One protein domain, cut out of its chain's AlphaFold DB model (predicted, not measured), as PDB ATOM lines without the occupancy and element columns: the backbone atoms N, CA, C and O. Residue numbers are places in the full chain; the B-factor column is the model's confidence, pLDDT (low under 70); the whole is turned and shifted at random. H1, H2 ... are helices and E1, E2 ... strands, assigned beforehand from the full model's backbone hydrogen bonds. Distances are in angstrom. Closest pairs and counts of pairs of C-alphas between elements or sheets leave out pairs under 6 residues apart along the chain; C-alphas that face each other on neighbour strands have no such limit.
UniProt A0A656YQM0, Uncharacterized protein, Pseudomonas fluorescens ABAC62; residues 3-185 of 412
ATOM      1  N   THR A   3      63.157 -21.994  32.464       90.88
ATOM      2  CA  THR A   3      64.250 -21.967  31.479       90.88
ATOM      3  C   THR A   3      64.047 -22.927  30.309       90.88
ATOM      4  O   THR A   3      64.608 -22.701  29.244       90.88
ATOM      5  N   GLU A   4      63.253 -23.980  30.503       91.12
ATOM      6  CA  GLU A   4      62.972 -25.013  29.498       91.12
ATOM      7  C   GLU A   4      61.778 -24.648  28.607       91.12
ATOM      8  O   GLU A   4      61.486 -25.356  27.645       91.12
ATOM      9  N   LEU A   5      61.092 -23.537  28.897       94.88
ATOM     10  CA  LEU A   5      60.002 -23.071  28.055       94.88
ATOM     11  C   LEU A   5      60.506 -22.622  26.671       94.88
ATOM     12  O   LEU A   5      61.626 -22.101  26.543       94.88
ATOM     13  N   PRO A   6      59.661 -22.748  25.632       95.44
ATOM     14  CA  PRO A   6      59.933 -22.185  24.318       95.44
ATOM     15  C   PRO A   6      60.318 -20.703  24.392       95.44
ATOM     16  O   PRO A   6      59.847 -19.953  25.247       95.44
ATOM     17  N   LEU A   7      61.162 -20.251  23.460       94.88
ATOM     18  CA  LEU A   7      61.676 -18.875  23.459       94.88
ATOM     19  C   LEU A   7      60.558 -17.819  23.474       94.88
ATOM     20  O   LEU A   7      60.697 -16.808  24.157       94.88
ATOM     21  N   ALA A   8      59.465 -18.048  22.741       93.56
ATOM     22  CA  ALA A   8      58.317 -17.141  22.711       93.56
ATOM     23  C   ALA A   8      57.672 -16.984  24.099       93.56
ATOM     24  O   ALA A   8      57.461 -15.863  24.558       93.56
ATOM     25  N   ASP A   9      57.470 -18.093  24.807       95.44
ATOM     26  CA  ASP A   9      56.863 -18.103  26.139       95.44
ATOM     27  C   ASP A   9      57.792 -17.457  27.178       95.44
ATOM     28  O   ASP A   9      57.352 -16.680  28.023       95.44
ATOM     29  N   ARG A  10      59.110 -17.686  27.073       95.62
ATOM     30  CA  ARG A  10      60.102 -17.015  27.933       95.62
ATOM     31  C   ARG A  10      60.121 -15.499  27.721       95.62
ATOM     32  O   ARG A  10      60.269 -14.759  28.689       95.62
ATOM     33  N   LYS A  11      59.955 -15.029  26.478       95.12
ATOM     34  CA  LYS A  11      59.817 -13.594  26.165       95.12
ATOM     35  C   LYS A  11      58.545 -13.014  26.773       95.12
ATOM     36  O   LYS A  11      58.618 -11.965  27.407       95.12
ATOM     37  N   ALA A  12      57.419 -13.710  26.614       94.81
ATOM     38  CA  ALA A  12      56.139 -13.291  27.175       94.81
ATOM     39  C   ALA A  12      56.191 -13.209  28.707       94.81
ATOM     40  O   ALA A  12      55.710 -12.240  29.276       94.81
ATOM     41  N   LEU A  13      56.844 -14.161  29.379       95.44
ATOM     42  CA  LEU A  13      57.025 -14.125  30.834       95.44
ATOM     43  C   LEU A  13      57.887 -12.949  31.311       95.44
ATOM     44  O   LEU A  13      57.592 -12.332  32.336       95.44
ATOM     45  N   GLU A  14      58.964 -12.636  30.591       95.50
ATOM     46  CA  GLU A  14      59.883 -11.566  30.988       95.50
ATOM     47  C   GLU A  14      59.275 -10.176  30.741       95.50
ATOM     48  O   GLU A  14      59.289  -9.316  31.629       95.50
ATOM     49  N   LEU A  15      58.687  -9.966  29.560       95.81
ATOM     50  CA  LEU A  15      58.182  -8.668  29.106       95.81
ATOM     51  C   LEU A  15      56.704  -8.434  29.452       95.81
ATOM     52  O   LEU A  15      56.303  -7.297  29.685       95.81
ATOM     53  N   GLY A  16      55.893  -9.486  29.531       96.25
ATOM     54  CA  GLY A  16      54.454  -9.407  29.784       96.25
ATOM     55  C   GLY A  16      54.089  -9.210  31.250       96.25
ATOM     56  O   GLY A  16      54.892  -9.445  32.150       96.25
ATOM     57  N   LYS A  17      52.865  -8.769  31.505       97.44
ATOM     58  CA  LYS A  17      52.266  -8.737  32.836       97.44
ATOM     59  C   LYS A  17      51.954 -10.169  33.288       97.44
ATOM     60  O   LYS A  17      51.502 -10.979  32.483       97.44
ATOM     61  N   VAL A  18      52.213 -10.493  34.557       97.88
ATOM     62  CA  VAL A  18      51.983 -11.840  35.107       97.88
ATOM     63  C   VAL A  18      51.097 -11.770  36.344       97.88
ATOM     64  O   VAL A  18      51.417 -11.068  37.299       97.88
ATOM     65  N   GLU A  19      50.023 -12.548  36.348       97.44
ATOM     66  CA  GLU A  19      49.123 -12.738  37.485       97.44
ATOM     67  C   GLU A  19      49.155 -14.208  37.909       97.44
ATOM     68  O   GLU A  19      49.221 -15.113  37.073       97.44
ATOM     69  N   LEU A  20      49.131 -14.453  39.216       97.75
ATOM     70  CA  LEU A  20      49.175 -15.798  39.780       97.75
ATOM     71  C   LEU A  20      47.876 -16.090  40.517       97.75
ATOM     72  O   LEU A  20      47.347 -15.234  41.218       97.75
ATOM     73  N   PHE A  21      47.409 -17.327  40.405       97.25
ATOM     74  CA  PHE A  21      46.189 -17.796  41.034       97.25
ATOM     75  C   PHE A  21      46.402 -19.162  41.681       97.25
ATOM     76  O   PHE A  21      47.057 -20.052  41.131       97.25
ATOM     77  N   SER A  22      45.806 -19.338  42.853       96.56
ATOM     78  CA  SER A  22      45.697 -20.623  43.540       96.56
ATOM     79  C   SER A  22      44.297 -21.199  43.366       96.56
ATOM     80  O   SER A  22      43.329 -20.458  43.186       96.56
ATOM     81  N   LEU A  23      44.192 -22.526  43.427       97.00
ATOM     82  CA  LEU A  23      42.910 -23.221  43.436       97.00
ATOM     83  C   LEU A  23      42.607 -23.714  44.848       97.00
ATOM     84  O   LEU A  23      43.508 -24.141  45.572       97.00
ATOM     85  N   ARG A  24      41.335 -23.702  45.233       96.38
ATOM     86  CA  ARG A  24      40.861 -24.365  46.450       96.38
ATOM     87  C   ARG A  24      39.480 -24.973  46.259       96.38
ATOM     88  O   ARG A  24      38.720 -24.539  45.394       96.38
ATOM     89  N   SER A  25      39.158 -25.943  47.102       95.75
ATOM     90  CA  SER A  25      37.796 -26.442  47.266       95.75
ATOM     91  C   SER A  25      36.981 -25.529  48.189       95.75
ATOM     92  O   SER A  25      37.494 -24.643  48.885       95.75
ATOM     93  N   GLU A  26      35.670 -25.745  48.191       93.94
ATOM     94  CA  GLU A  26      34.759 -25.104  49.133       93.94
ATOM     95  C   GLU A  26      35.098 -25.471  50.583       93.94
ATOM     96  O   GLU A  26      35.425 -26.612  50.901       93.94
ATOM     97  N   THR A  27      34.944 -24.514  51.496       92.25
ATOM     98  CA  THR A  27      35.125 -24.750  52.937       92.25
ATOM     99  C   THR A  27      33.911 -25.424  53.582       92.25
ATOM    100  O   THR A  27      34.014 -25.978  54.673       92.25
ATOM    101  N   GLY A  28      32.741 -25.365  52.933       89.19
ATOM    102  CA  GLY A  28      31.483 -25.940  53.424       89.19
ATOM    103  C   GLY A  28      30.829 -25.178  54.589       89.19
ATOM    104  O   GLY A  28      29.695 -25.506  54.978       89.19
ATOM    105  N   VAL A  29      31.504 -24.155  55.124       91.25
ATOM    106  CA  VAL A  29      31.000 -23.257  56.173       91.25
ATOM    107  C   VAL A  29      30.287 -22.052  55.569       91.25
ATOM    108  O   VAL A  29      30.432 -21.744  54.390       91.25
ATOM    109  N   ILE A  30      29.475 -21.375  56.375       92.19
ATOM    110  CA  ILE A  30      28.800 -20.146  55.944       92.19
ATOM    111  C   ILE A  30      29.833 -19.035  55.732       92.19
ATOM    112  O   ILE A  30      30.863 -19.019  56.403       92.19
ATOM    113  N   GLN A  31      29.538 -18.075  54.858       90.25
ATOM    114  CA  GLN A  31      30.480 -17.009  54.497       90.25
ATOM    115  C   GLN A  31      30.989 -16.236  55.725       90.25
ATOM    116  O   GLN A  31      32.174 -15.941  55.822       90.25
ATOM    117  N   ALA A  32      30.119 -15.977  56.705       88.38
ATOM    118  CA  ALA A  32      30.479 -15.271  57.938       88.38
ATOM    119  C   ALA A  32      31.459 -16.039  58.852       88.38
ATOM    120  O   ALA A  32      32.047 -15.444  59.748       88.38
ATOM    121  N   GLN A  33      31.613 -17.352  58.661       91.75
ATOM    122  CA  GLN A  33      32.524 -18.213  59.425       91.75
ATOM    123  C   GLN A  33      33.761 -18.616  58.614       91.75
ATOM    124  O   GLN A  33      34.625 -19.323  59.133       91.75
ATOM    125  N   GLU A  34      33.848 -18.218  57.344       90.69
ATOM    126  CA  GLU A  34      34.976 -18.570  56.493       90.69
ATOM    127  C   GLU A  34      36.203 -17.748  56.901       90.69
ATOM    128  O   GLU A  34      36.261 -16.536  56.709       90.69
ATOM    129  N   THR A  35      37.190 -18.422  57.486       92.88
ATOM    130  CA  THR A  35      38.465 -17.820  57.883       92.88
ATOM    131  C   THR A  35      39.560 -18.163  56.880       92.88
ATOM    132  O   THR A  35      39.481 -19.171  56.172       92.88
ATOM    133  N   ASP A  36      40.636 -17.377  56.863       90.38
ATOM    134  CA  ASP A  36      41.793 -17.652  56.003       90.38
ATOM    135  C   ASP A  36      42.440 -19.004  56.317       90.38
ATOM    136  O   ASP A  36      42.925 -19.680  55.415       90.38
ATOM    137  N   ALA A  37      42.391 -19.453  57.575       89.00
ATOM    138  CA  ALA A  37      42.854 -20.783  57.962       89.00
ATOM    139  C   ALA A  37      42.032 -21.895  57.287       89.00
ATOM    140  O   ALA A  37      42.606 -22.853  56.768       89.00
ATOM    141  N   LEU A  38      40.702 -21.750  57.235       91.69
ATOM    142  CA  LEU A  38      39.828 -22.708  56.552       91.69
ATOM    143  C   LEU A  38      40.055 -22.695  55.038       91.69
ATOM    144  O   LEU A  38      40.164 -23.762  54.438       91.69
ATOM    145  N   LYS A  39      40.197 -21.514  54.427       92.69
ATOM    146  CA  LYS A  39      40.532 -21.394  52.997       92.69
ATOM    147  C   LYS A  39      41.875 -22.047  52.682       92.69
ATOM    148  O   LYS A  39      41.974 -22.851  51.761       92.69
ATOM    149  N   ASN A  40      42.890 -21.759  53.494       90.38
ATOM    150  CA  ASN A  40      44.232 -22.316  53.351       90.38
ATOM    151  C   ASN A  40      44.275 -23.836  53.528       90.38
ATOM    152  O   ASN A  40      45.126 -24.476  52.910       90.38
ATOM    153  N   ALA A  41      43.390 -24.408  54.348       89.94
ATOM    154  CA  ALA A  41      43.264 -25.854  54.516       89.94
ATOM    155  C   ALA A  41      42.644 -26.546  53.290       89.94
ATOM    156  O   ALA A  41      42.908 -27.721  53.061       89.94
ATOM    157  N   GLN A  42      41.842 -25.822  52.502       94.31
ATOM    158  CA  GLN A  42      41.235 -26.312  51.258       94.31
ATOM    159  C   GLN A  42      42.066 -25.989  50.006       94.31
ATOM    160  O   GLN A  42      41.670 -26.335  48.892       94.31
ATOM    161  N   ARG A  43      43.201 -25.294  50.157       95.19
ATOM    162  CA  ARG A  43      44.051 -24.882  49.036       95.19
ATOM    163  C   ARG A  43      44.765 -26.084  48.422       95.19
ATOM    164  O   ARG A  43      45.424 -26.858  49.112       95.19
ATOM    165  N   ALA A  44      44.685 -26.184  47.104       95.19
ATOM    166  CA  ALA A  44      45.348 -27.191  46.301       95.19
ATOM    167  C   ALA A  44      46.776 -26.721  45.970       95.19
ATOM    168  O   ALA A  44      47.025 -26.019  44.991       95.19
ATOM    169  N   ARG A  45      47.713 -27.052  46.867       93.94
ATOM    170  CA  ARG A  45      49.059 -26.452  46.934       93.94
ATOM    171  C   ARG A  45      50.063 -26.972  45.910       93.94
ATOM    172  O   ARG A  45      51.157 -26.440  45.835       93.94
ATOM    173  N   GLN A  46      49.763 -28.019  45.154       95.19
ATOM    174  CA  GLN A  46      50.731 -28.644  44.244       95.19
ATOM    175  C   GLN A  46      50.714 -28.043  42.833       95.19
ATOM    176  O   GLN A  46      51.539 -28.430  42.003       95.19
ATOM    177  N   GLY A  47      49.822 -27.086  42.566       95.62
ATOM    178  CA  GLY A  47      49.745 -26.369  41.298       95.62
ATOM    179  C   GLY A  47      49.390 -24.895  41.478       95.62
ATOM    180  O   GLY A  47      48.635 -24.528  42.377       95.62
ATOM    181  N   THR A  48      49.922 -24.052  40.598       97.69
ATOM    182  CA  THR A  48      49.581 -22.628  40.483       97.69
ATOM    183  C   THR A  48      49.145 -22.343  39.055       97.69
ATOM    184  O   THR A  48      49.826 -22.741  38.112       97.69
ATOM    185  N   LEU A  49      48.030 -21.638  38.883       97.44
ATOM    186  CA  LEU A  49      47.631 -21.104  37.586       97.44
ATOM    187  C   LEU A  49      48.297 -19.737  37.395       97.44
ATOM    188  O   LEU A  49      48.234 -18.881  38.268       97.44
ATOM    189  N   MET A  50      48.947 -19.530  36.259       97.31
ATOM    190  CA  MET A  50      49.665 -18.303  35.933       97.31
ATOM    191  C   MET A  50      49.118 -17.732  34.631       97.31
ATOM    192  O   MET A  50      49.219 -18.375  33.590       97.31
ATOM    193  N   ARG A  51      48.561 -16.524  34.684       97.06
ATOM    194  CA  ARG A  51      48.126 -15.762  33.509       97.06
ATOM    195  C   ARG A  51      49.255 -14.838  33.087       97.06
ATOM    196  O   ARG A  51      49.813 -14.124  33.918       97.06
ATOM    197  N   VAL A  52      49.593 -14.861  31.807       96.81
ATOM    198  CA  VAL A  52      50.608 -13.997  31.206       96.81
ATOM    199  C   VAL A  52      49.946 -13.200  30.099       96.81
ATOM    200  O   VAL A  52      49.400 -13.776  29.162       96.81
ATOM    201  N   GLU A  53      50.011 -11.882  30.217       95.56
ATOM    202  CA  GLU A  53      49.475 -10.933  29.249       95.56
ATOM    203  C   GLU A  53      50.638 -10.174  28.610       95.56
ATOM    204  O   GLU A  53      51.402  -9.482  29.286       95.56
ATOM    205  N   HIS A  54      50.809 -10.318  27.301       93.19
ATOM    206  CA  HIS A  54      51.901  -9.684  26.577       93.19
ATOM    207  C   HIS A  54      51.405  -9.141  25.236       93.19
ATOM    208  O   HIS A  54      51.132  -9.885  24.295       93.19
ATOM    209  N   GLY A  55      51.281  -7.815  25.148       87.50
ATOM    210  CA  GLY A  55      50.609  -7.175  24.019       87.50
ATOM    211  C   GLY A  55      49.111  -7.470  24.057       87.50
ATOM    212  O   GLY A  55      48.457  -7.140  25.036       87.50
ATOM    213  N   GLN A  56      48.580  -8.087  23.000       86.19
ATOM    214  CA  GLN A  56      47.177  -8.527  22.922       86.19
ATOM    215  C   GLN A  56      47.009 -10.033  23.186       86.19
ATOM    216  O   GLN A  56      45.903 -10.554  23.103       86.19
ATOM    217  N   GLU A  57      48.103 -10.750  23.460       90.50
ATOM    218  CA  GLU A  57      48.071 -12.190  23.685       90.50
ATOM    219  C   GLU A  57      47.984 -12.483  25.186       90.50
ATOM    220  O   GLU A  57      48.819 -12.023  25.972       90.50
ATOM    221  N   ILE A  58      46.977 -13.268  25.571       93.94
ATOM    222  CA  ILE A  58      46.788 -13.762  26.936       93.94
ATOM    223  C   ILE A  58      46.915 -15.278  26.907       93.94
ATOM    224  O   ILE A  58      46.218 -15.968  26.164       93.94
ATOM    225  N   VAL A  59      47.830 -15.795  27.720       95.31
ATOM    226  CA  VAL A  59      48.129 -17.223  27.810       95.31
ATOM    227  C   VAL A  59      48.136 -17.640  29.267       95.31
ATOM    228  O   VAL A  59      48.701 -16.956  30.121       95.31
ATOM    229  N   TYR A  60      47.564 -18.806  29.541       96.44
ATOM    230  CA  TYR A  60      47.613 -19.413  30.857       96.44
ATOM    231  C   TYR A  60      48.644 -20.536  30.907       96.44
ATOM    232  O   TYR A  60      48.860 -21.266  29.940       96.44
ATOM    233  N   TYR A  61      49.267 -20.694  32.065       96.81
ATOM    234  CA  TYR A  61      50.184 -21.778  32.365       96.81
ATOM    235  C   TYR A  61      49.791 -22.415  33.689       96.81
ATOM    236  O   TYR A  61      49.622 -21.725  34.692       96.81
ATOM    237  N   GLU A  62      49.704 -23.735  33.716       96.25
ATOM    238  CA  GLU A  62      49.625 -24.494  34.958       96.25
ATOM    239  C   GLU A  62      51.037 -24.883  35.369       96.25
ATOM    240  O   GLU A  62      51.744 -25.567  34.627       96.25
ATOM    241  N   VAL A  63      51.467 -24.415  36.535       96.31
ATOM    242  CA  VAL A  63      52.811 -24.620  37.070       96.31
ATOM    243  C   VAL A  63      52.717 -25.561  38.262       96.31
ATOM    244  O   VAL A  63      52.232 -25.170  39.323       96.31
ATOM    245  N   PHE A  64      53.192 -26.795  38.102       95.25
ATOM    246  CA  PHE A  64      53.134 -27.819  39.144       95.25
ATOM    247  C   PHE A  64      54.434 -27.908  39.944       95.25
ATOM    248  O   PHE A  64      55.529 -27.734  39.407       95.25
ATOM    249  N   ALA A  65      54.327 -28.264  41.226       91.38
ATOM    250  CA  ALA A  65      55.461 -28.365  42.150       91.38
ATOM    251  C   ALA A  65      56.532 -29.380  41.715       91.38
ATOM    252  O   ALA A  65      57.712 -29.209  42.014       91.38
ATOM    253  N   LYS A  66      56.148 -30.399  40.935       88.19
ATOM    254  CA  LYS A  66      57.076 -31.365  40.323       88.19
ATOM    255  C   LYS A  66      57.870 -30.808  39.131       88.19
ATOM    256  O   LYS A  66      58.644 -31.538  38.523       88.19
ATOM    257  N   GLY A  67      57.679 -29.537  38.780       85.62
ATOM    258  CA  GLY A  67      58.396 -28.854  37.702       85.62
ATOM    259  C   GLY A  67      57.740 -28.964  36.325       85.62
ATOM    260  O   GLY A  67      58.253 -28.378  35.373       85.62
ATOM    261  N   ARG A  68      56.607 -29.669  36.205       91.00
ATOM    262  CA  ARG A  68      55.823 -29.728  34.966       91.00
ATOM    263  C   ARG A  68      55.074 -28.411  34.762       91.00
ATOM    264  O   ARG A  68      54.405 -27.934  35.676       91.00
ATOM    265  N   ILE A  69      55.169 -27.856  33.554       94.69
ATOM    266  CA  ILE A  69      54.423 -26.665  33.140       94.69
ATOM    267  C   ILE A  69      53.544 -27.034  31.946       94.69
ATOM    268  O   ILE A  69      54.039 -27.598  30.970       94.69
ATOM    269  N   VAL A  70      52.251 -26.722  32.019       94.25
ATOM    270  CA  VAL A  70      51.285 -26.968  30.940       94.25
ATOM    271  C   VAL A  70      50.771 -25.633  30.421       94.25
ATOM    272  O   VAL A  70      50.182 -24.866  31.174       94.25
ATOM    273  N   LYS A  71      50.991 -25.347  29.135       95.06
ATOM    274  CA  LYS A  71      50.422 -24.173  28.465       95.06
ATOM    275  C   LYS A  71      48.950 -24.438  28.135       95.06
ATOM    276  O   LYS A  71      48.632 -25.473  27.554       95.06
ATOM    277  N   ARG A  72      48.074 -23.503  28.496       93.88
ATOM    278  CA  ARG A  72      46.623 -23.538  28.287       93.88
ATOM    279  C   ARG A  72      46.218 -22.355  27.410       93.88
ATOM    280  O   ARG A  72      46.395 -21.198  27.785       93.88
ATOM    281  N   THR A  73      45.699 -22.662  26.225       89.62
ATOM    282  CA  THR A  73      45.202 -21.686  25.233       89.62
ATOM    283  C   THR A  73      43.690 -21.787  25.025       89.62
ATOM    284  O   THR A  73      43.131 -21.105  24.179       89.62
ATOM    285  N   ASP A  74      43.043 -22.685  25.761       90.38
ATOM    286  CA  ASP A  74      41.620 -23.015  25.703       90.38
ATOM    287  C   ASP A  74      40.785 -22.276  26.764       90.38
ATOM    288  O   ASP A  74      39.559 -22.364  26.760       90.38
ATOM    289  N   LEU A  75      41.442 -21.564  27.683       91.12
ATOM    290  CA  LEU A  75      40.793 -20.840  28.772       91.12
ATOM    291  C   LEU A  75      40.284 -19.463  28.317       91.12
ATOM    292  O   LEU A  75      40.896 -18.846  27.443       91.12
ATOM    293  N   PRO A  76      39.190 -18.959  28.919       89.50
ATOM    294  CA  PRO A  76      38.685 -17.623  28.628       89.50
ATOM    295  C   PRO A  76      39.662 -16.541  29.099       89.50
ATOM    296  O   PRO A  76      40.452 -16.753  30.015       89.50
ATOM    297  N   GLU A  77      39.551 -15.351  28.508       86.56
ATOM    298  CA  GLU A  77      40.369 -14.182  28.853       86.56
ATOM    299  C   GLU A  77      40.211 -13.740  30.317       86.56
ATOM    300  O   GLU A  77      41.162 -13.277  30.952       86.56
ATOM    301  N   VAL A  78      38.995 -13.901  30.848       85.38
ATOM    302  CA  VAL A  78      38.624 -13.574  32.224       85.38
ATOM    303  C   VAL A  78      38.104 -14.837  32.897       85.38
ATOM    304  O   VAL A  78      37.182 -15.485  32.400       85.38
ATOM    305  N   ILE A  79      38.694 -15.172  34.043       87.69
ATOM    306  CA  ILE A  79      38.289 -16.301  34.885       87.69
ATOM    307  C   ILE A  79      37.537 -15.757  36.099       87.69
ATOM    308  O   ILE A  79      37.926 -14.741  36.673       87.69
ATOM    309  N   GLU A  80      36.469 -16.440  36.506       88.38
ATOM    310  CA  GLU A  80      35.736 -16.103  37.726       88.38
ATOM    311  C   GLU A  80      36.625 -16.286  38.964       88.38
ATOM    312  O   GLU A  80      37.108 -17.385  39.249       88.38
ATOM    313  N   LEU A  81      36.825 -15.203  39.716       91.31
ATOM    314  CA  LEU A  81      37.620 -15.195  40.941       91.31
ATOM    315  C   LEU A  81      36.729 -15.266  42.181       91.31
ATOM    316  O   LEU A  81      35.579 -14.837  42.170       91.31
ATOM    317  N   SER A  82      37.289 -15.781  43.276       88.69
ATOM    318  CA  SER A  82      36.688 -15.810  44.619       88.69
ATOM    319  C   SER A  82      35.403 -16.635  44.771       88.69
ATOM    320  O   SER A  82      34.843 -16.686  45.866       88.69
ATOM    321  N   GLY A  83      34.991 -17.349  43.723       88.81
ATOM    322  CA  GLY A  83      33.802 -18.194  43.730       88.81
ATOM    323  C   GLY A  83      32.506 -17.388  43.652       88.81
ATOM    324  O   GLY A  83      32.500 -16.166  43.520       88.81
ATOM    325  N   VAL A  84      31.380 -18.092  43.742       91.50
ATOM    326  CA  VAL A  84      30.037 -17.520  43.605       91.50
ATOM    327  C   VAL A  84      29.305 -17.596  44.941       91.50
ATOM    328  O   VAL A  84      29.368 -18.603  45.649       91.50
ATOM    329  N   ILE A  85      28.581 -16.536  45.304       91.69
ATOM    330  CA  ILE A  85      27.770 -16.525  46.527       91.69
ATOM    331  C   ILE A  85      26.511 -17.368  46.296       91.69
ATOM    332  O   ILE A  85      25.604 -16.981  45.562       91.69
ATOM    333  N   GLY A  86      26.453 -18.522  46.954       89.56
ATOM    334  CA  GLY A  86      25.281 -19.387  47.031       89.56
ATOM    335  C   GLY A  86      24.514 -19.224  48.344       89.56
ATOM    336  O   GLY A  86      24.892 -18.462  49.234       89.56
ATOM    337  N   ARG A  87      23.429 -19.994  48.488       90.94
ATOM    338  CA  ARG A  87      22.629 -20.080  49.718       90.94
ATOM    339  C   ARG A  87      22.714 -21.480  50.319       90.94
ATOM    340  O   ARG A  87      22.705 -22.476  49.597       90.94
ATOM    341  N   LYS A  88      22.806 -21.557  51.644       88.62
ATOM    342  CA  LYS A  88      22.737 -22.799  52.419       88.62
ATOM    343  C   LYS A  88      21.607 -22.676  53.426       88.62
ATOM    344  O   LYS A  88      21.613 -21.747  54.226       88.62
ATOM    345  N   SER A  89      20.682 -23.624  53.404       89.81
ATOM    346  CA  SER A  89      19.619 -23.683  54.400       89.81
ATOM    347  C   SER A  89      20.156 -24.305  55.687       89.81
ATOM    348  O   SER A  89      20.742 -25.393  55.652       89.81
ATOM    349  N   ILE A  90      20.007 -23.610  56.813       88.38
ATOM    350  CA  ILE A  90      20.403 -24.103  58.135       88.38
ATOM    351  C   ILE A  90      19.192 -24.156  59.075       88.38
ATOM    352  O   ILE A  90      18.350 -23.255  59.039       88.38
ATOM    353  N   PRO A  91      19.079 -25.183  59.937       89.12
ATOM    354  CA  PRO A  91      18.000 -25.251  60.915       89.12
ATOM    355  C   PRO A  91      18.091 -24.091  61.913       89.12
ATOM    356  O   PRO A  91      19.162 -23.820  62.456       89.12
ATOM    357  N   SER A  92      16.963 -23.440  62.203       88.19
ATOM    358  CA  SER A  92      16.851 -22.471  63.297       88.19
ATOM    359  C   SER A  92      15.600 -22.747  64.140       88.19
ATOM    360  O   SER A  92      14.657 -23.373  63.645       88.19
ATOM    361  N   PRO A  93      15.534 -22.252  65.391       86.56
ATOM    362  CA  PRO A  93      14.366 -22.427  66.257       86.56
ATOM    363  C   PRO A  93      13.036 -21.923  65.668       86.56
ATOM    364  O   PRO A  93      11.980 -22.330  66.136       86.56
ATOM    365  N   ARG A  94      13.069 -21.037  64.660       88.88
ATOM    366  CA  ARG A  94      11.874 -20.472  64.004       88.88
ATOM    367  C   ARG A  94      11.631 -21.032  62.595       88.88
ATOM    368  O   ARG A  94      10.844 -20.464  61.848       88.88
ATOM    369  N   GLY A  95      12.311 -22.119  62.233       87.56
ATOM    370  CA  GLY A  95      12.309 -22.694  60.885       87.56
ATOM    371  C   GLY A  95      13.664 -22.550  60.183       87.56
ATOM    372  O   GLY A  95      14.559 -21.876  60.698       87.56
ATOM    373  N   PRO A  96      13.868 -23.217  59.039       89.81
ATOM    374  CA  PRO A  96      15.112 -23.108  58.290       89.81
ATOM    375  C   PRO A  96      15.336 -21.672  57.799       89.81
ATOM    376  O   PRO A  96      14.403 -21.017  57.339       89.81
ATOM    377  N   ILE A  97      16.573 -21.189  57.903       90.88
ATOM    378  CA  ILE A  97      16.992 -19.900  57.341       90.88
ATOM    379  C   ILE A  97      18.054 -20.126  56.270       90.88
ATOM    380  O   ILE A  97      18.928 -20.980  56.429       90.88
ATOM    381  N   ASP A  98      18.001 -19.340  55.200       92.50
ATOM    382  CA  ASP A  98      19.015 -19.368  54.152       92.50
ATOM    383  C   ASP A  98      20.119 -18.365  54.463       92.50
ATOM    384  O   ASP A  98      19.878 -17.169  54.624       92.50
ATOM    385  N   VAL A  99      21.349 -18.862  54.526       93.00
ATOM    386  CA  VAL A  99      22.542 -18.064  54.811       93.00
ATOM    387  C   VAL A  99      23.515 -18.108  53.635       93.00
ATOM    388  O   VAL A  99      23.585 -19.125  52.934       93.00
ATOM    389  N   PRO A 100      24.263 -17.019  53.384       93.94
ATOM    390  CA  PRO A 100      25.218 -16.974  52.288       93.94
ATOM    391  C   PRO A 100      26.394 -17.928  52.533       93.94
ATOM    392  O   PRO A 100      26.904 -18.054  53.652       93.94
ATOM    393  N   ILE A 101      26.834 -18.596  51.470       94.31
ATOM    394  CA  ILE A 101      27.998 -19.489  51.438       94.31
ATOM    395  C   ILE A 101      28.777 -19.257  50.143       94.31
ATOM    396  O   ILE A 101      28.172 -19.044  49.095       94.31
ATOM    397  N   VAL A 102      30.106 -19.318  50.198       93.94
ATOM    398  CA  VAL A 102      30.944 -19.264  48.994       93.94
ATOM    399  C   VAL A 102      30.971 -20.648  48.350       93.94
ATOM    400  O   VAL A 102      31.298 -21.637  49.009       93.94
ATOM    401  N   ARG A 103      30.598 -20.717  47.073       93.38
ATOM    402  CA  ARG A 103      30.581 -21.937  46.263       93.38
ATOM    403  C   ARG A 103      31.599 -21.842  45.138       93.38
ATOM    404  O   ARG A 103      31.837 -20.761  44.602       93.38
ATOM    405  N   GLY A 104      32.188 -22.974  44.786       93.12
ATOM    406  CA  GLY A 104      33.016 -23.082  43.595       93.12
ATOM    407  C   GLY A 104      32.166 -23.319  42.354       93.12
ATOM    408  O   GLY A 104      31.029 -23.786  42.438       93.12
ATOM    409  N   SER A 105      32.732 -23.020  41.195       92.81
ATOM    410  CA  SER A 105      32.117 -23.301  39.900       92.81
ATOM    411  C   SER A 105      32.767 -24.521  39.242       92.81
ATOM    412  O   SER A 105      33.760 -25.074  39.725       92.81
ATOM    413  N   SER A 106      32.133 -25.024  38.181       93.81
ATOM    414  CA  SER A 106      32.719 -26.075  37.351       93.81
ATOM    415  C   SER A 106      33.802 -25.450  36.488       93.81
ATOM    416  O   SER A 106      33.500 -24.598  35.657       93.81
ATOM    417  N   MET A 107      35.046 -25.875  36.683       93.19
ATOM    418  CA  MET A 107      36.205 -25.263  36.044       93.19
ATOM    419  C   MET A 107      37.035 -26.296  35.278       93.19
ATOM    420  O   MET A 107      37.129 -27.450  35.706       93.19
ATOM    421  N   PRO A 108      37.687 -25.888  34.175       94.38
ATOM    422  CA  PRO A 108      38.464 -26.765  33.309       94.38
ATOM    423  C   PRO A 108      39.868 -27.076  33.851       94.38
ATOM    424  O   PRO A 108      40.847 -27.060  33.101       94.38
ATOM    425  N   PHE A 109      39.976 -27.332  35.153       94.62
ATOM    426  CA  PHE A 109      41.220 -27.659  35.848       94.62
ATOM    427  C   PHE A 109      41.108 -29.040  36.480       94.62
ATOM    428  O   PHE A 109      40.074 -29.364  37.054       94.62
ATOM    429  N   ASP A 110      42.183 -29.827  36.432       95.56
ATOM    430  CA  ASP A 110      42.272 -31.082  37.179       95.56
ATOM    431  C   ASP A 110      42.611 -30.785  38.647       95.56
ATOM    432  O   ASP A 110      43.780 -30.738  39.041       95.56
ATOM    433  N   PHE A 111      41.585 -30.533  39.466       96.19
ATOM    434  CA  PHE A 111      41.774 -30.162  40.871       96.19
ATOM    435  C   PHE A 111      42.544 -31.229  41.664       96.19
ATOM    436  O   PHE A 111      43.352 -30.889  42.529       96.19
ATOM    437  N   ASP A 112      42.367 -32.511  41.332       95.12
ATOM    438  CA  ASP A 112      43.082 -33.611  41.988       95.12
ATOM    439  C   ASP A 112      44.596 -33.507  41.760       95.12
ATOM    440  O   ASP A 112      45.383 -33.757  42.679       95.12
ATOM    441  N   ALA A 113      45.018 -33.094  40.561       94.94
ATOM    442  CA  ALA A 113      46.425 -32.855  40.247       94.94
ATOM    443  C   ALA A 113      46.978 -31.654  41.023       94.94
ATOM    444  O   ALA A 113      48.071 -31.728  41.586       94.94
ATOM    445  N   TYR A 114      46.199 -30.578  41.150       95.81
ATOM    446  CA  TYR A 114      46.566 -29.430  41.982       95.81
ATOM    447  C   TYR A 114      46.641 -29.781  43.476       95.81
ATOM    448  O   TYR A 114      47.440 -29.198  44.204       95.81
ATOM    449  N   ALA A 115      45.824 -30.714  43.964       93.75
ATOM    450  CA  ALA A 115      45.795 -31.082  45.377       93.75
ATOM    451  C   ALA A 115      46.900 -32.088  45.736       93.75
ATOM    452  O   ALA A 115      47.582 -31.934  46.749       93.75
ATOM    453  N   SER A 116      47.089 -33.111  44.902       91.19
ATOM    454  CA  SER A 116      47.990 -34.239  45.174       91.19
ATOM    455  C   SER A 116      49.365 -34.118  44.516       91.19
ATOM    456  O   SER A 116      50.310 -34.794  44.924       91.19
ATOM    457  N   GLY A 117      49.496 -33.271  43.491       88.00
ATOM    458  CA  GLY A 117      50.697 -33.179  42.664       88.00
ATOM    459  C   GLY A 117      50.860 -34.366  41.718       88.00
ATOM    460  O   GLY A 117      51.984 -34.662  41.305       88.00
ATOM    461  N   SER A 118      49.792 -35.107  41.415       91.12
ATOM    462  CA  SER A 118      49.781 -36.073  40.311       91.12
ATOM    463  C   SER A 118      49.945 -35.367  38.960       91.12
ATOM    464  O   SER A 118      49.838 -34.144  38.860       91.12
ATOM    465  N   ASP A 119      50.247 -36.135  37.913       90.56
ATOM    466  CA  ASP A 119      50.303 -35.567  36.568       90.56
ATOM    467  C   ASP A 119      48.899 -35.110  36.129       90.56
ATOM    468  O   ASP A 119      47.940 -35.874  36.286       90.56
ATOM    469  N   PRO A 120      48.762 -33.888  35.577       92.31
ATOM    470  CA  PRO A 120      47.471 -33.347  35.177       92.31
ATOM    471  C   PRO A 120      46.879 -34.144  34.017       92.31
ATOM    472  O   PRO A 120      47.545 -34.387  33.003       92.31
ATOM    473  N   ARG A 121      45.609 -34.529  34.152       92.31
ATOM    474  CA  ARG A 121      44.861 -35.226  33.104       92.31
ATOM    475  C   ARG A 121      44.256 -34.216  32.121       92.31
ATOM    476  O   ARG A 121      43.752 -33.173  32.541       92.31
ATOM    477  N   PRO A 122      44.260 -34.510  30.812       88.75
ATOM    478  CA  PRO A 122      43.691 -33.609  29.816       88.75
ATOM    479  C   PRO A 122      42.160 -33.559  29.912       88.75
ATOM    480  O   PRO A 122      41.520 -34.564  30.217       88.75
ATOM    481  N   ASN A 123      41.575 -32.403  29.576       88.12
ATOM    482  CA  ASN A 123      40.126 -32.190  29.429       88.12
ATOM    483  C   ASN A 123      39.277 -32.521  30.674       88.12
ATOM    484  O   ASN A 123      38.096 -32.847  30.551       88.12
ATOM    485  N   VAL A 124      39.855 -32.439  31.876       93.44
ATOM    486  CA  VAL A 124      39.117 -32.649  33.130       93.44
ATOM    487  C   VAL A 124      38.361 -31.387  33.527       93.44
ATOM    488  O   VAL A 124      38.945 -30.310  33.619       93.44
ATOM    489  N   MET A 125      37.068 -31.553  33.813       93.56
ATOM    490  CA  MET A 125      36.249 -30.556  34.500       93.56
ATOM    491  C   MET A 125      36.126 -30.941  35.970       93.56
ATOM    492  O   MET A 125      35.528 -31.970  36.292       93.56
ATOM    493  N   SER A 126      36.660 -30.120  36.867       94.94
ATOM    494  CA  SER A 126      36.440 -30.283  38.301       94.94
ATOM    495  C   SER A 126      35.281 -29.406  38.761       94.94
ATOM    496  O   SER A 126      35.209 -28.215  38.461       94.94
ATOM    497  N   SER A 127      34.357 -30.006  39.509       92.25
ATOM    498  CA  SER A 127      33.252 -29.299  40.153       92.25
ATOM    499  C   SER A 127      33.715 -28.594  41.425       92.25
ATOM    500  O   SER A 127      34.574 -29.117  42.132       92.25
ATOM    501  N   ALA A 128      33.060 -27.484  41.774       93.12
ATOM    502  CA  ALA A 128      33.247 -26.788  43.049       93.12
ATOM    503  C   ALA A 128      34.680 -26.263  43.279       93.12
ATOM    504  O   ALA A 128      35.191 -26.277  44.402       93.12
ATOM    505  N   VAL A 129      35.313 -25.761  42.216       96.44
ATOM    506  CA  VAL A 129      36.637 -25.131  42.279       96.44
ATOM    507  C   VAL A 129      36.484 -23.628  42.469       96.44
ATOM    508  O   VAL A 129      35.670 -22.980  41.812       96.44
ATOM    509  N   ILE A 130      37.288 -23.062  43.366       96.75
ATOM    510  CA  ILE A 130      37.398 -21.621  43.583       96.75
ATOM    511  C   ILE A 130      38.808 -21.189  43.185       96.75
ATOM    512  O   ILE A 130      39.793 -21.734  43.687       96.75
ATOM    513  N   VAL A 131      38.893 -20.200  42.294       96.62
ATOM    514  CA  VAL A 131      40.146 -19.563  41.875       96.62
ATOM    515  C   VAL A 131      40.370 -18.318  42.730       96.62
ATOM    516  O   VAL A 131      39.506 -17.448  42.807       96.62
ATOM    517  N   GLU A 132      41.521 -18.214  43.388       95.56
ATOM    518  CA  GLU A 132      41.879 -17.057  44.213       95.56
ATOM    519  C   GLU A 132      43.188 -16.438  43.738       95.56
ATOM    520  O   GLU A 132      44.133 -17.162  43.424       95.56
ATOM    521  N   SER A 133      43.262 -15.103  43.734       95.38
ATOM    522  CA  SER A 133      44.512 -14.399  43.438       95.38
ATOM    523  C   SER A 133      45.603 -14.776  44.442       95.38
ATOM    524  O   SER A 133      45.358 -14.876  45.647       95.38
ATOM    525  N   LEU A 134      46.818 -14.973  43.938       94.56
ATOM    526  CA  LEU A 134      48.009 -15.296  44.710       94.56
ATOM    527  C   LEU A 134      48.944 -14.080  44.760       94.56
ATOM    528  O   LEU A 134      50.000 -14.047  44.123       94.56
ATOM    529  N   GLY A 135      48.543 -13.095  45.563       92.88
ATOM    530  CA  GLY A 135      49.273 -11.843  45.753       92.88
ATOM    531  C   GLY A 135      49.071 -10.840  44.617       92.88
ATOM    532  O   GLY A 135      48.135 -10.955  43.825       92.88
ATOM    533  N   ASP A 136      49.944  -9.835  44.581       95.06
ATOM    534  CA  ASP A 136      49.907  -8.777  43.571       95.06
ATOM    535  C   ASP A 136      50.466  -9.244  42.221       95.06
ATOM    536  O   ASP A 136      51.317 -10.136  42.139       95.06
ATOM    537  N   GLU A 137      50.014  -8.579  41.161       95.44
ATOM    538  CA  GLU A 137      50.504  -8.781  39.800       95.44
ATOM    539  C   GLU A 137      51.963  -8.334  39.618       95.44
ATOM    540  O   GLU A 137      52.441  -7.363  40.211       95.44
ATOM    541  N   PHE A 138      52.682  -9.016  38.729       97.31
ATOM    542  CA  PHE A 138      54.007  -8.607  38.285       97.31
ATOM    543  C   PHE A 138      53.881  -7.778  37.012       97.31
ATOM    544  O   PHE A 138      53.466  -8.280  35.967       97.31
ATOM    545  N   ALA A 139      54.305  -6.518  37.086       95.81
ATOM    546  CA  ALA A 139      54.257  -5.607  35.953       95.81
ATOM    547  C   ALA A 139      55.057  -6.119  34.737       95.81
ATOM    548  O   ALA A 139      56.105  -6.776  34.857       95.81
ATOM    549  N   GLY A 140      54.564  -5.769  33.548       92.56
ATOM    550  CA  GLY A 140      55.305  -5.924  32.300       92.56
ATOM    551  C   GLY A 140      56.608  -5.121  32.308       92.56
ATOM    552  O   GLY A 140      56.750  -4.132  33.027       92.56
ATOM    553  N   ARG A 141      57.583  -5.568  31.519       92.50
ATOM    554  CA  ARG A 141      58.864  -4.881  31.323       92.50
ATOM    555  C   ARG A 141      58.963  -4.417  29.881       92.50
ATOM    556  O   ARG A 141      58.610  -5.151  28.961       92.50
ATOM    557  N   ALA A 142      59.476  -3.207  29.689       89.50
ATOM    558  CA  ALA A 142      59.805  -2.731  28.357       89.50
ATOM    559  C   ALA A 142      60.935  -3.580  27.759       89.50
ATOM    560  O   ALA A 142      61.850  -4.015  28.466       89.50
ATOM    561  N   LEU A 143      60.875  -3.785  26.445       91.44
ATOM    562  CA  LEU A 143      61.969  -4.387  25.698       91.44
ATOM    563  C   LEU A 143      63.236  -3.526  25.877       91.44
ATOM    564  O   LEU A 143      63.150  -2.304  25.727       91.44
ATOM    565  N   PRO A 144      64.408  -4.113  26.182       89.44
ATOM    566  CA  PRO A 144      65.636  -3.333  26.267       89.44
ATOM    567  C   PRO A 144      65.941  -2.662  24.921       89.44
ATOM    568  O   PRO A 144      65.855  -3.302  23.874       89.44
ATOM    569  N   GLY A 145      66.305  -1.378  24.941       86.31
ATOM    570  CA  GLY A 145      66.368  -0.544  23.729       86.31
ATOM    571  C   GLY A 145      67.389  -0.977  22.667       86.31
ATOM    572  O   GLY A 145      67.300  -0.548  21.523       86.31
ATOM    573  N   ASN A 146      68.346  -1.835  23.020       89.06
ATOM    574  CA  ASN A 146      69.336  -2.417  22.110       89.06
ATOM    575  C   ASN A 146      68.865  -3.721  21.434       89.06
ATOM    576  O   ASN A 146      69.621  -4.321  20.671       89.06
ATOM    577  N   HIS A 147      67.644  -4.178  21.714       89.69
ATOM    578  CA  HIS A 147      67.086  -5.409  21.168       89.69
ATOM    579  C   HIS A 147      65.787  -5.151  20.404       89.69
ATOM    580  O   HIS A 147      65.033  -4.227  20.695       89.69
ATOM    581  N   THR A 148      65.502  -6.014  19.430       90.25
ATOM    582  CA  THR A 148      64.177  -6.133  18.813       90.25
ATOM    583  C   THR A 148      63.496  -7.390  19.341       90.25
ATOM    584  O   THR A 148      64.150  -8.289  19.873       90.25
ATOM    585  N   MET A 149      62.180  -7.512  19.160       86.69
ATOM    586  CA  MET A 149      61.450  -8.720  19.572       86.69
ATOM    587  C   MET A 149      62.005 -10.003  18.942       86.69
ATOM    588  O   MET A 149      61.901 -11.076  19.534       86.69
ATOM    589  N   GLN A 150      62.624  -9.906  17.764       88.44
ATOM    590  CA  GLN A 150      63.240 -11.033  17.068       88.44
ATOM    591  C   GLN A 150      64.589 -11.413  17.691       88.44
ATOM    592  O   GLN A 150      64.831 -12.594  17.928       88.44
ATOM    593  N   THR A 151      65.432 -10.426  18.019       91.56
ATOM    594  CA  THR A 151      66.803 -10.645  18.515       91.56
ATOM    595  C   THR A 151      66.904 -10.791  20.027       91.56
ATOM    596  O   THR A 151      67.913 -11.278  20.532       91.56
ATOM    597  N   TYR A 152      65.877 -10.379  20.766       93.75
ATOM    598  CA  TYR A 152      65.860 -10.502  22.213       93.75
ATOM    599  C   TYR A 152      65.864 -11.974  22.633       93.75
ATOM    600  O   TYR A 152      65.101 -12.780  22.103       93.75
ATOM    601  N   VAL A 153      66.696 -12.335  23.603       93.94
ATOM    602  CA  VAL A 153      66.665 -13.643  24.263       93.94
ATOM    603  C   VAL A 153      66.764 -13.373  25.760       93.94
ATOM    604  O   VAL A 153      67.813 -12.917  26.210       93.94
ATOM    605  N   PRO A 154      65.693 -13.597  26.538       92.62
ATOM    606  CA  PRO A 154      65.734 -13.327  27.965       92.62
ATOM    607  C   PRO A 154      66.637 -14.341  28.673       92.62
ATOM    608  O   PRO A 154      66.553 -15.549  28.413       92.62
ATOM    609  N   ASP A 155      67.453 -13.852  29.609       92.88
ATOM    610  CA  ASP A 155      68.119 -14.691  30.604       92.88
ATOM    611  C   ASP A 155      67.103 -15.100  31.676       92.88
ATOM    612  O   ASP A 155      66.970 -14.495  32.738       92.88
ATOM    613  N   THR A 156      66.321 -16.129  31.356       93.06
ATOM    614  CA  THR A 156      65.260 -16.641  32.230       93.06
ATOM    615  C   THR A 156      65.810 -17.216  33.539       93.06
ATOM    616  O   THR A 156      65.091 -17.226  34.533       93.06
ATOM    617  N   TYR A 157      67.064 -17.685  33.556       92.62
ATOM    618  CA  TYR A 157      67.690 -18.231  34.761       92.62
ATOM    619  C   TYR A 157      68.138 -17.112  35.709       92.62
ATOM    620  O   TYR A 157      67.855 -17.169  36.904       92.62
ATOM    621  N   GLY A 158      68.794 -16.078  35.172       92.44
ATOM    622  CA  GLY A 158      69.268 -14.918  35.932       92.44
ATOM    623  C   GLY A 158      68.219 -13.829  36.187       92.44
ATOM    624  O   GLY A 158      68.496 -12.871  36.911       92.44
ATOM    625  N   SER A 159      67.012 -13.935  35.620       93.94
ATOM    626  CA  SER A 159      65.989 -12.886  35.732       93.94
ATOM    627  C   SER A 159      65.454 -12.713  37.156       93.94
ATOM    628  O   SER A 159      64.858 -13.611  37.756       93.94
ATOM    629  N   SER A 160      65.554 -11.482  37.664       95.25
ATOM    630  CA  SER A 160      64.981 -11.078  38.955       95.25
ATOM    631  C   SER A 160      63.452 -11.154  39.002       95.25
ATOM    632  O   SER A 160      62.879 -11.393  40.068       95.25
ATOM    633  N   LYS A 161      62.776 -10.978  37.859       95.31
ATOM    634  CA  LYS A 161      61.315 -11.090  37.770       95.31
ATOM    635  C   LYS A 161      60.892 -12.543  37.842       95.31
ATOM    636  O   LYS A 161      60.055 -12.877  38.672       95.31
ATOM    637  N   VAL A 162      61.526 -13.409  37.052       95.81
ATOM    638  CA  VAL A 162      61.265 -14.854  37.094       95.81
ATOM    639  C   VAL A 162      61.569 -15.409  38.486       95.81
ATOM    640  O   VAL A 162      60.753 -16.143  39.036       95.81
ATOM    641  N   ALA A 163      62.673 -14.992  39.113       95.69
ATOM    642  CA  ALA A 163      62.987 -15.367  40.490       95.69
ATOM    643  C   ALA A 163      61.901 -14.926  41.489       95.69
ATOM    644  O   ALA A 163      61.551 -15.686  42.391       95.69
ATOM    645  N   SER A 164      61.339 -13.724  41.323       96.62
ATOM    646  CA  SER A 164      60.240 -13.223  42.162       96.62
ATOM    647  C   SER A 164      58.936 -13.998  41.943       96.62
ATOM    648  O   SER A 164      58.270 -14.339  42.920       96.62
ATOM    649  N   ILE A 165      58.611 -14.347  40.695       96.31
ATOM    650  CA  ILE A 165      57.459 -15.197  40.347       96.31
ATOM    651  C   ILE A 165      57.606 -16.573  41.003       96.31
ATOM    652  O   ILE A 165      56.717 -17.013  41.728       96.31
ATOM    653  N   VAL A 166      58.753 -17.237  40.812       94.56
ATOM    654  CA  VAL A 166      59.041 -18.545  41.426       94.56
ATOM    655  C   VAL A 166      58.942 -18.458  42.944       94.56
ATOM    656  O   VAL A 166      58.322 -19.315  43.569       94.56
ATOM    657  N   ARG A 167      59.518 -17.413  43.549       94.81
ATOM    658  CA  ARG A 167      59.456 -17.206  44.996       94.81
ATOM    659  C   ARG A 167      58.012 -17.087  45.480       94.81
ATOM    660  O   ARG A 167      57.680 -17.755  46.451       94.81
ATOM    661  N   ARG A 168      57.164 -16.311  44.794       95.31
ATOM    662  CA  ARG A 168      55.738 -16.168  45.128       95.31
ATOM    663  C   ARG A 168      54.999 -17.501  45.034       95.31
ATOM    664  O   ARG A 168      54.303 -17.874  45.970       95.31
ATOM    665  N   ILE A 169      55.210 -18.251  43.950       94.94
ATOM    666  CA  ILE A 169      54.621 -19.586  43.757       94.94
ATOM    667  C   ILE A 169      55.002 -20.524  44.910       94.94
ATOM    668  O   ILE A 169      54.146 -21.178  45.503       94.94
ATOM    669  N   VAL A 170      56.291 -20.585  45.239       92.31
ATOM    670  CA  VAL A 170      56.800 -21.526  46.238       92.31
ATOM    671  C   VAL A 170      56.374 -21.127  47.652       92.31
ATOM    672  O   VAL A 170      55.880 -21.969  48.398       92.31
ATOM    673  N   GLN A 171      56.556 -19.860  48.028       90.56
ATOM    674  CA  GLN A 171      56.328 -19.396  49.398       90.56
ATOM    675  C   GLN A 171      54.844 -19.294  49.753       90.56
ATOM    676  O   GLN A 171      54.471 -19.688  50.855       90.56
ATOM    677  N   ASP A 172      54.004 -18.824  48.828       90.56
ATOM    678  CA  ASP A 172      52.616 -18.480  49.157       90.56
ATOM    679  C   ASP A 172      51.608 -19.555  48.732       90.56
ATOM    680  O   ASP A 172      50.445 -19.527  49.155       90.56
ATOM    681  N   ASN A 173      52.038 -20.517  47.911       93.31
ATOM    682  CA  ASN A 173      51.204 -21.645  47.508       93.31
ATOM    683  C   ASN A 173      51.787 -22.993  47.945       93.31
ATOM    684  O   ASN A 173      51.162 -23.683  48.751       93.31
ATOM    685  N   PHE A 174      52.975 -23.361  47.449       91.88
ATOM    686  CA  PHE A 174      53.491 -24.731  47.605       91.88
ATOM    687  C   PHE A 174      53.804 -25.097  49.053       91.88
ATOM    688  O   PHE A 174      53.571 -26.234  49.469       91.88
ATOM    689  N   TYR A 175      54.319 -24.148  49.830       88.31
ATOM    690  CA  TYR A 175      54.548 -24.355  51.251       88.31
ATOM    691  C   TYR A 175      53.298 -24.088  52.081       88.31
ATOM    692  O   TYR A 175      52.460 -23.241  51.769       88.31
ATOM    693  N   ASP A 176      53.187 -24.843  53.170       84.00
ATOM    694  CA  ASP A 176      52.221 -24.547  54.215       84.00
ATOM    695  C   ASP A 176      52.599 -23.237  54.928       84.00
ATOM    696  O   ASP A 176      53.777 -22.869  54.969       84.00
ATOM    697  N   PRO A 177      51.631 -22.548  55.558       81.56
ATOM    698  CA  PRO A 177      51.931 -21.418  56.425       81.56
ATOM    699  C   PRO A 177      52.959 -21.795  57.499       81.56
ATOM    700  O   PRO A 177      52.921 -22.904  58.045       81.56
ATOM    701  N   ALA A 178      53.842 -20.858  57.848       79.25
ATOM    702  CA  ALA A 178      54.940 -21.096  58.790       79.25
ATOM    703  C   ALA A 178      54.468 -21.707  60.121       79.25
ATOM    704  O   ALA A 178      55.108 -22.609  60.655       79.25
ATOM    705  N   GLU A 179      53.314 -21.276  60.635       81.62
ATOM    706  CA  GLU A 179      52.717 -21.827  61.854       81.62
ATOM    707  C   GLU A 179      52.335 -23.303  61.712       81.62
ATOM    708  O   GLU A 179      52.626 -24.098  62.603       81.62
ATOM    709  N   ALA A 180      51.739 -23.692  60.583       81.06
ATOM    710  CA  ALA A 180      51.379 -25.079  60.308       81.06
ATOM    711  C   ALA A 180      52.632 -25.955  60.142       81.06
ATOM    712  O   ALA A 180      52.687 -27.072  60.664       81.06
ATOM    713  N   MET A 181      53.677 -25.432  59.492       82.56
ATOM    714  CA  MET A 181      54.976 -26.107  59.407       82.56
ATOM    715  C   MET A 181      55.615 -26.285  60.792       82.56
ATOM    716  O   MET A 181      56.109 -27.369  61.102       82.56
ATOM    717  N   LEU A 182      55.567 -25.259  61.648       83.75
ATOM    718  CA  LEU A 182      56.071 -25.323  63.023       83.75
ATOM    719  C   LEU A 182      55.274 -26.303  63.886       83.75
ATOM    720  O   LEU A 182      55.868 -27.058  64.653       83.75
ATOM    721  N   GLN A 183      53.946 -26.327  63.761       82.31
ATOM    722  CA  GLN A 183      53.103 -27.303  64.450       82.31
ATOM    723  C   GLN A 183      53.459 -28.730  64.029       82.31
ATOM    724  O   GLN A 183      53.630 -29.591  64.888       82.31
ATOM    725  N   ARG A 184      53.656 -28.969  62.727       78.94
ATOM    726  CA  ARG A 184      54.105 -30.267  62.211       78.94
ATOM    727  C   ARG A 184      55.490 -30.643  62.735       78.94
ATOM    728  O   ARG A 184      55.692 -31.788  63.114       78.94
ATOM    729  N   ALA A 185      56.421 -29.695  62.795       80.44
ATOM    730  CA  ALA A 185      57.768 -29.928  63.317       80.44
ATOM    731  C   ALA A 185      57.790 -30.216  64.828       80.44
ATOM    732  O   ALA A 185      58.702 -30.880  65.310       80.44
TER     733      ALA A 185
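This is residues 3 to 185 of the 412 residues of an uncharacterized protein of Pseudomonas fluorescens ABAC62 (UniProt A0A656YQM0). A strongly twisted sheet of six strands, curled like part of a barrel, makes the body, with helix H4 along one face and the short helix H3 in the hollow of the opposite face, where the sheet curls round it; H1 packs across E2 and E3. The hairpin E5 and E6 reaches out as an arm at one end of the long axis, the unnamed stretch of residues 134 to 159 loops out to the other end, and the last helix, H5, stands off the sheet beyond H4. The printed part has 183 residues with five named helices and eight named strands, in the order H1 E1 H2 E2 E3 E4 E5 E6 E7 H3 E8 H4 H5; the class is mixed, helices and strands. The large sheet has the order E4, E3, E2, E1, E8, E7, all antiparallel. The whole is only just compact, close to loose, with a radius of gyration of the C-alphas of 19.0 A, and elongated, spanning 73 by 41 by 29 A.

In the large sheet, E2 is residues 43 to 54, 28.2 A from first to last C-alpha, and it bends by 86 degrees at residue 46. E1 is residues 17 to 25, 27.0 A long, with C-alpha 17 at (52.266, -8.737, 32.836). E3 is residues 57 to 64, 22.6 A, and E4 residues 69 to 72. E8 is residues 126 to 133, 18.5 A, and bends by 54 degrees at residue 129; E7 is residues 105 to 107. The second sheet is E5, residues 84 to 90, 18.6 A, and E6, residues 97 to 103, 17.7 A. The helices are H1, residues 7 to 15, 12.2 A, beginning at C-alpha 7 (61.676, -18.875, 23.459); H2, residues 36 to 41; H3, residues 111 to 116; H4, residues 160 to 174, 19.8 A; and H5, residues 178 to 185, 10.3 A, ending at C-alpha 185 (57.768, -29.928, 63.317).

E2, E3 and E4 form a meander, each strand the antiparallel neighbour of the one before; E2 and E3 are a hairpin, with N 50 and O 61 at 2.8 A, and so are E3 and E4, with N 62 and O 70 at 2.8 A. E2 and E1 are antiparallel at 154 degrees, with N 21 and O 49 at 2.8 A. E8 pairs in a staggered way: with E1 over residues 129 to 133, N 22 and O 132 being 2.8 A apart, and with E7 over residues 126 to 129, N 126 and O 107 being 2.9 A apart. H4 is on the sheet at a height of 9.4 A, over E2 and along the strands, at 18 degrees to E2 on the local plane; the closest C-alphas are those of Arg 45 and Phe 174, 4.8 A. H3 is on the opposite face, and its closest C-alpha to E2 is that of Ala 115, 4.0 A from Ala 44. H1 is on the sheet and runs across the strands, at 84 degrees to E2 on the local plane. H1 and H4 only just touch, only at their ends, with 3 pairs of C-alphas within 8 A, the closest being Glu 14 and Lys 161 at 6.9 A. H2 is on the sheet, with the C-alphas of Arg 24 and Lys 39 7.2 A apart. The hairpin E5 and E6 has N 86 and O 101 at 2.8 A, and E6 runs on into E7 across one residue, at 18 degrees. H5 is not on the sheet and is apart from H4. In all five helices every O i to N i+4 pair is within hydrogen-bond range.

The two C-alphas farthest apart, those of Arg 94 and Asn 146, are 73.4 A from each other. The printed part has no cut. The links from E4 to E5, 11 residues, and from E8 to H4, 26 residues, are long. Mean pLDDT of the printed part is 92.2, that of H5 is 81, and no printed residue is under 70.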